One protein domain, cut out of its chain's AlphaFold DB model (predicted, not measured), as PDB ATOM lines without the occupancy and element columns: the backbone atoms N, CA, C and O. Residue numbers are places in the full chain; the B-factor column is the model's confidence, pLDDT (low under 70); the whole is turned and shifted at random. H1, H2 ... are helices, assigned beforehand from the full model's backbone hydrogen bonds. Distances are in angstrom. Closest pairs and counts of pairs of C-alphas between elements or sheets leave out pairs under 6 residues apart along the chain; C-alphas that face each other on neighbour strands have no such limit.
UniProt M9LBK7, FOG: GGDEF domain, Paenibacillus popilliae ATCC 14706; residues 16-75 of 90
ATOM      1  N   ARG A  16      46.523  23.248  17.021       88.81
ATOM      2  CA  ARG A  16      46.052  21.959  17.545       88.81
ATOM      3  C   ARG A  16      46.442  21.817  19.016       88.81
ATOM      4  O   ARG A  16      45.576  21.453  19.812       88.81
ATOM      5  N   GLU A  17      47.680  22.140  19.375       88.75
ATOM      6  CA  GLU A  17      48.148  22.196  20.762       88.75
ATOM      7  C   GLU A  17      47.326  23.188  21.573       88.75
ATOM      8  O   GLU A  17      46.810  22.819  22.626       88.75
ATOM      9  N   LEU A  18      47.086  24.389  21.036       86.75
ATOM     10  CA  LEU A  18      46.244  25.389  21.688       86.75
ATOM     11  C   LEU A  18      44.854  24.832  22.029       86.75
ATOM     12  O   LEU A  18      44.387  24.953  23.163       86.75
ATOM     13  N   ARG A  19      44.182  24.182  21.067       87.31
ATOM     14  CA  ARG A  19      42.864  23.568  21.304       87.31
ATOM     15  C   ARG A  19      42.927  22.449  22.339       87.31
ATOM     16  O   ARG A  19      42.017  22.350  23.162       87.31
ATOM     17  N   SER A  20      43.976  21.629  22.298       89.62
ATOM     18  CA  SER A  20      44.191  20.526  23.240       89.62
ATOM     19  C   SER A  20      44.390  21.041  24.666       89.62
ATOM     20  O   SER A  20      43.668  20.635  25.576       89.62
ATOM     21  N   ILE A  21      45.291  22.009  24.848       88.12
ATOM     22  CA  ILE A  21      45.574  22.659  26.133       88.12
ATOM     23  C   ILE A  21      44.318  23.342  26.658       88.12
ATOM     24  O   ILE A  21      43.944  23.134  27.811       88.12
ATOM     25  N   ARG A  22      43.618  24.102  25.809       85.38
ATOM     26  CA  ARG A  22      42.371  24.766  26.191       85.38
ATOM     27  C   ARG A  22      41.343  23.746  26.671       85.38
ATOM     28  O   ARG A  22      40.856  23.860  27.786       85.38
ATOM     29  N   SER A  23      41.038  22.721  25.880       86.56
ATOM     30  CA  SER A  23      40.042  21.716  26.268       86.56
ATOM     31  C   SER A  23      40.455  20.930  27.518       86.56
ATOM     32  O   SER A  23      39.624  20.674  28.387       86.56
ATOM     33  N   GLY A  24      41.730  20.547  27.621       89.06
ATOM     34  CA  GLY A  24      42.255  19.751  28.727       89.06
ATOM     35  C   GLY A  24      42.255  20.510  30.051       89.06
ATOM     36  O   GLY A  24      41.813  19.968  31.064       89.06
ATOM     37  N   THR A  25      42.695  21.768  30.041       86.75
ATOM     38  CA  THR A  25      42.699  22.629  31.231       86.75
ATOM     39  C   THR A  25      41.281  22.877  31.728       86.75
ATOM     40  O   THR A  25      41.025  22.735  32.920       86.75
ATOM     41  N   MET A  26      40.333  23.156  30.828       82.44
ATOM     42  CA  MET A  26      38.953  23.442  31.238       82.44
ATOM     43  C   MET A  26      38.232  22.224  31.790       82.44
ATOM     44  O   MET A  26      37.523  22.342  32.788       82.44
ATOM     45  N   ASN A  27      38.471  21.050  31.209       86.44
ATOM     46  CA  ASN A  27      37.928  19.815  31.753       86.44
ATOM     47  C   ASN A  27      38.506  19.519  33.149       86.44
ATOM     48  O   ASN A  27      37.766  19.261  34.092       86.44
ATOM     49  N   LYS A  28      39.831  19.636  33.316       88.00
ATOM     50  CA  LYS A  28      40.487  19.403  34.612       88.00
ATOM     51  C   LYS A  28      40.038  20.388  35.685       88.00
ATOM     52  O   LYS A  28      39.821  19.964  36.815       88.00
ATOM     53  N   LEU A  29      39.895  21.670  35.353       84.88
ATOM     54  CA  LEU A  29      39.414  22.683  36.295       84.88
ATOM     55  C   LEU A  29      37.974  22.405  36.732       84.88
ATOM     56  O   LEU A  29      37.699  22.484  37.924       84.88
ATOM     57  N   GLY A  30      37.088  22.033  35.801       82.81
ATOM     58  CA  GLY A  30      35.709  21.650  36.124       82.81
ATOM     59  C   GLY A  30      35.653  20.446  37.065       82.81
ATOM     60  O   GLY A  30      35.096  20.544  38.153       82.81
ATOM     61  N   LEU A  31      36.330  19.355  36.697       84.62
ATOM     62  CA  LEU A  31      36.386  18.138  37.513       84.62
ATOM     63  C   LEU A  31      36.983  18.394  38.899       84.62
ATOM     64  O   LEU A  31      36.470  17.898  39.897       84.62
ATOM     65  N   THR A  32      38.056  19.184  38.971       84.88
ATOM     66  CA  THR A  32      38.713  19.501  40.245       84.88
ATOM     67  C   THR A  32      37.779  20.301  41.146       84.88
ATOM     68  O   THR A  32      37.687  20.005  42.330       84.88
ATOM     69  N   ALA A  33      37.060  21.277  40.591       83.50
ATOM     70  CA  ALA A  33      36.149  22.127  41.348       83.50
ATOM     71  C   ALA A  33      34.920  21.375  41.902       83.50
ATOM     72  O   ALA A  33      34.350  21.786  42.912       83.50
ATOM     73  N   GLU A  34      34.537  20.263  41.267       83.12
ATOM     74  CA  GLU A  34      33.468  19.364  41.726       83.12
ATOM     75  C   GLU A  34      33.953  18.314  42.741       83.12
ATOM     76  O   GLU A  34      33.182  17.876  43.590       83.12
ATOM     77  N   GLN A  35      35.222  17.898  42.661       85.94
ATOM     78  CA  GLN A  35      35.801  16.841  43.502       85.94
ATOM     79  C   GLN A  35      36.357  17.340  44.846       85.94
ATOM     80  O   GLN A  35      36.759  16.527  45.682       85.94
ATOM     81  N   THR A  36      36.407  18.654  45.081       84.25
ATOM     82  CA  THR A  36      36.836  19.208  46.370       84.25
ATOM     83  C   THR A  36      35.770  19.059  47.455       84.25
ATOM     84  O   THR A  36      34.572  19.069  47.192       84.25
ATOM     85  N   SER A  37      36.210  18.977  48.717       85.31
ATOM     86  CA  SER A  37      35.322  18.877  49.892       85.31
ATOM     87  C   SER A  37      34.347  20.051  50.025       85.31
ATOM     88  O   SER A  37      33.275  19.906  50.607       85.31
ATOM     89  N   VAL A  38      34.720  21.205  49.472       85.50
ATOM     90  CA  VAL A  38      33.847  22.359  49.277       85.50
ATOM     91  C   VAL A  38      33.755  22.597  47.771       85.50
ATOM     92  O   VAL A  38      34.773  22.956  47.173       85.50
ATOM     93  N   PRO A  39      32.586  22.388  47.141       82.62
ATOM     94  CA  PRO A  39      32.401  22.695  45.730       82.62
ATOM     95  C   PRO A  39      32.586  24.189  45.484       82.62
ATOM     96  O   PRO A  39      32.066  25.023  46.230       82.62
ATOM     97  N   PHE A  40      33.299  24.538  44.420       83.88
ATOM     98  CA  PHE A  40      33.436  25.924  43.985       83.88
ATOM     99  C   PHE A  40      33.259  26.032  42.475       83.88
ATOM    100  O   PHE A  40      33.258  25.043  41.751       83.88
ATOM    101  N   ALA A  41      33.068  27.253  41.983       84.44
ATOM    102  CA  ALA A  41      32.958  27.518  40.557       84.44
ATOM    103  C   ALA A  41      34.119  28.401  40.110       84.44
ATOM    104  O   ALA A  41      34.372  29.452  40.695       84.44
ATOM    105  N   VAL A  42      34.778  28.006  39.023       85.94
ATOM    106  CA  VAL A  42      35.827  28.807  38.389       85.94
ATOM    107  C   VAL A  42      35.258  29.511  37.159       85.94
ATOM    108  O   VAL A  42      34.476  28.950  36.378       85.94
ATOM    109  N   SER A  43      35.638  30.772  36.986       88.19
ATOM    110  CA  SER A  43      35.496  31.490  35.720       88.19
ATOM    111  C   SER A  43      36.887  31.723  35.166       88.19
ATOM    112  O   SER A  43      37.798  32.052  35.914       88.19
ATOM    113  N   TYR A  44      37.050  31.531  33.866       88.19
ATOM    114  CA  TYR A  44      38.328  31.688  33.192       88.19
ATOM    115  C   TYR A  44      38.107  32.445  31.892       88.19
ATOM    116  O   TYR A  44      37.032  32.371  31.300       88.19
ATOM    117  N   GLY A  45      39.138  33.138  31.436       90.50
ATOM    118  CA  GLY A  45      39.228  33.688  30.095       90.50
ATOM    119  C   GLY A  45      40.571  33.302  29.495       90.50
ATOM    120  O   GLY A  45      41.511  32.967  30.212       90.50
ATOM    121  N   CYS A  46      40.639  33.268  28.173       90.94
ATOM    122  CA  CYS A  46      41.839  32.890  27.438       90.94
ATOM    123  C   CYS A  46      42.043  33.905  26.320       90.94
ATOM    124  O   CYS A  46      41.056  34.342  25.726       90.94
ATOM    125  N   ALA A  47      43.300  34.259  26.077       93.25
ATOM    126  CA  ALA A  47      43.724  35.076  24.955       93.25
ATOM    127  C   ALA A  47      44.956  34.439  24.299       93.25
ATOM    128  O   ALA A  47      45.762  33.800  24.986       93.25
ATOM    129  N   VAL A  48      45.084  34.592  22.984       91.88
ATOM    130  CA  VAL A  48      46.138  33.981  22.169       91.88
ATOM    131  C   VAL A  48      47.051  35.064  21.602       91.88
ATOM    132  O   VAL A  48      46.599  36.004  20.952       91.88
ATOM    133  N   TYR A  49      48.348  34.926  21.864       91.69
ATOM    134  CA  TYR A  49      49.378  35.737  21.228       91.69
ATOM    135  C   TYR A  49      49.860  35.053  19.939       91.69
ATOM    136  O   TYR A  49      50.176  33.860  19.999       91.69
ATOM    137  N   PRO A  50      50.060  35.796  18.833       92.50
ATOM    138  CA  PRO A  50      49.868  37.243  18.674       92.50
ATOM    139  C   PRO A  50      48.472  37.655  18.160       92.50
ATOM    140  O   PRO A  50      48.263  38.824  17.847       92.50
ATOM    141  N   GLU A  51      47.528  36.722  18.014       92.62
ATOM    142  CA  GLU A  51      46.241  36.958  17.345       92.62
ATOM    143  C   GLU A  51      45.365  38.014  18.032       92.62
ATOM    144  O   GLU A  51      44.635  38.739  17.357       92.62
ATOM    145  N   GLU A  52      45.434  38.110  19.357       93.75
ATOM    146  CA  GLU A  52      44.599  39.004  20.172       93.75
ATOM    147  C   GLU A  52      45.375  40.195  20.746       93.75
ATOM    148  O   GLU A  52      44.874  40.918  21.606       93.75
ATOM    149  N   GLY A  53      46.596  40.408  20.265       94.12
ATOM    150  CA  GLY A  53      47.458  41.497  20.694       94.12
ATOM    151  C   GLY A  53      48.927  41.116  20.631       94.12
ATOM    152  O   GLY A  53      49.305  39.948  20.720       94.12
ATOM    153  N   THR A  54      49.778  42.124  20.484       94.94
ATOM    154  CA  THR A  54      51.234  41.931  20.429       94.94
ATOM    155  C   THR A  54      51.926  42.348  21.719       94.94
ATOM    156  O   THR A  54      53.091  42.013  21.918       94.94
ATOM    157  N   LEU A  55      51.233  43.079  22.596       96.06
ATOM    158  CA  LEU A  55      51.736  43.443  23.913       96.06
ATOM    159  C   LEU A  55      51.163  42.501  24.970       96.06
ATOM    160  O   LEU A  55      50.011  42.079  24.899       96.06
ATOM    161  N   LEU A  56      51.954  42.224  26.008       92.62
ATOM    162  CA  LEU A  56      51.492  41.436  27.154       92.62
ATOM    163  C   LEU A  56      50.243  42.056  27.805       92.62
ATOM    164  O   LEU A  56      49.357  41.325  28.237       92.62
ATOM    165  N   SER A  57      50.163  43.391  27.849       95.00
ATOM    166  CA  SER A  57      48.994  44.115  28.356       95.00
ATOM    167  C   SER A  57      47.722  43.758  27.596       95.00
ATOM    168  O   SER A  57      46.699  43.515  28.228       95.00
ATOM    169  N   ASP A  58      47.804  43.663  26.268       95.44
ATOM    170  CA  ASP A  58      46.658  43.381  25.405       95.44
ATOM    171  C   ASP A  58      46.141  41.965  25.669       95.44
ATOM    172  O   ASP A  58      44.949  41.752  25.868       95.44
ATOM    173  N   ILE A  59      47.059  40.998  25.770       95.50
ATOM    174  CA  ILE A  59      46.732  39.596  26.051       95.50
ATOM    175  C   ILE A  59      46.080  39.445  27.428       95.50
ATOM    176  O   ILE A  59      45.076  38.746  27.568       95.50
ATOM    177  N   VAL A  60      46.625  40.110  28.450       93.69
ATOM    178  CA  VAL A  60      46.065  40.068  29.807       93.69
ATOM    179  C   VAL A  60      44.686  40.727  29.846       93.69
ATOM    180  O   VAL A  60      43.759  40.146  30.411       93.69
ATOM    181  N   GLU A  61      44.520  41.895  29.220       95.50
ATOM    182  CA  GLU A  61      43.233  42.595  29.169       95.50
ATOM    183  C   GLU A  61      42.178  41.778  28.411       95.50
ATOM    184  O   GLU A  61      41.029  41.677  28.847       95.50
ATOM    185  N   MET A  62      42.561  41.142  27.303       96.44
ATOM    186  CA  MET A  62      41.665  40.287  26.529       96.44
ATOM    187  C   MET A  62      41.242  39.040  27.307       96.44
ATOM    188  O   MET A  62      40.051  38.712  27.342       96.44
ATOM    189  N   ALA A  63      42.176  38.382  27.998       93.75
ATOM    190  CA  ALA A  63      41.855  37.245  28.854       93.75
ATOM    191  C   ALA A  63      40.902  37.646  29.995       93.75
ATOM    192  O   ALA A  63      39.907  36.956  30.230       93.75
ATOM    193  N   ASP A  64      41.142  38.783  30.657       93.69
ATOM    194  CA  ASP A  64      40.258  39.301  31.708       93.69
ATOM    195  C   ASP A  64      38.855  39.623  31.171       93.69
ATOM    196  O   ASP A  64      37.836  39.204  31.729       93.69
ATOM    197  N   ARG A  65      38.780  40.279  30.007       95.00
ATOM    198  CA  ARG A  65      37.518  40.606  29.340       95.00
ATOM    199  C   ARG A  65      36.698  39.353  29.037       95.00
ATOM    200  O   ARG A  65      35.491  39.337  29.301       95.00
ATOM    201  N   HIS A  66      37.328  38.300  28.521       94.06
ATOM    202  CA  HIS A  66      36.672  37.017  28.261       94.06
ATOM    203  C   HIS A  66      36.173  36.350  29.547       94.06
ATOM    204  O   HIS A  66      35.024  35.901  29.605       94.06
ATOM    205  N   MET A  67      36.983  36.352  30.608       92.31
ATOM    206  CA  MET A  67      36.567  35.847  31.917       92.31
ATOM    207  C   MET A  67      35.339  36.606  32.436       92.31
ATOM    208  O   MET A  67      34.363  35.995  32.880       92.31
ATOM    209  N   MET A  68      35.359  37.937  32.356       92.50
ATOM    210  CA  MET A  68      34.272  38.796  32.819       92.50
ATOM    211  C   MET A  68      32.978  38.581  32.032       92.50
ATOM    212  O   MET A  68      31.897  38.593  32.623       92.50
ATOM    213  N   GLN A  69      33.058  38.344  30.722       92.62
ATOM    214  CA  GLN A  69      31.889  37.989  29.912       92.62
ATOM    215  C   GLN A  69      31.242  36.685  30.398       92.62
ATOM    216  O   GLN A  69      30.022  36.636  30.565       92.62
ATOM    217  N   ILE A  70      32.048  35.663  30.703       89.12
ATOM    218  CA  ILE A  70      31.575  34.382  31.248       89.12
ATOM    219  C   ILE A  70      30.994  34.558  32.655       89.12
ATOM    220  O   ILE A  70      29.927  34.033  32.971       89.12
ATOM    221  N   LYS A  71      31.659  35.333  33.515       87.31
ATOM    222  CA  LYS A  71      31.170  35.610  34.871       87.31
ATOM    223  C   LYS A  71      29.808  36.315  34.826       87.31
ATOM    224  O   LYS A  71      28.883  35.930  35.537       87.31
ATOM    225  N   ARG A  72      29.648  37.295  33.930       89.31
ATOM    226  CA  ARG A  72      28.386  38.024  33.715       89.31
ATOM    227  C   ARG A  72      27.279  37.148  33.130       89.31
ATOM    228  O   ARG A  72      26.124  37.321  33.516       89.31
ATOM    229  N   SER A  73      27.589  36.222  32.222       83.31
ATOM    230  CA  SER A  73      26.580  35.312  31.665       83.31
ATOM    231  C   SER A  73      26.069  34.317  32.712       83.31
ATOM    232  O   SER A  73      24.861  34.104  32.803       83.31
ATOM    233  N   LYS A  74      26.951  33.799  33.577       76.94
ATOM    234  CA  LYS A  74      26.571  32.928  34.703       76.94
ATOM    235  C   LYS A  74      25.705  33.650  35.742       76.94
ATOM    236  O   LYS A  74      24.718  33.087  36.201       76.94
ATOM    237  N   LEU A  75      26.009  34.913  36.056       66.12
ATOM    238  CA  LEU A  75      25.183  35.725  36.962       66.12
ATOM    239  C   LEU A  75      23.768  35.967  36.416       66.12
ATOM    240  O   LEU A  75      22.805  35.950  37.177       66.12
TER     241      LEU A  75
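What this domain is: This is residues 16 to 75 of the 90 residues of the protein "FOG: GGDEF domain" of Paenibacillus popilliae ATCC 14706 (UniProt M9LBK7). Two helices, H1 and H2, are separated by a long link that turns back at the end of H1 and runs between them to the start of H2, as in the three strokes of a loose Z. Residues 34 to 39 stick out at the turn. The printed part has 60 residues, with H1 then H2 along the chain and no named strand; its class is all helix. It is loose, with a radius of gyration of the C-alphas of 13.3 A and spans of 40 by 28 by 17 A.

Where its parts are: Find C-alpha 16 at (46.052, 21.959, 17.545); from there H1, residues 16 to 35, runs 28.4 A to C-alpha 35. H2, residues 56 to 75, runs 28.7 A to C-alpha 75 at (25.183, 35.725, 36.962).

How they stand to each other: H1 and H2 are apart, with no C-alpha of the one within 8 A of the other. In both, each O i to N i+4 pair is within hydrogen-bond range.

The domain as a whole: Look at Ser 37 and Thr 54 for the two C-alphas farthest apart, 40.7 A. The link, residues 36 to 55, is long. The printed part has no cut. Residue 75 has pLDDT under 70.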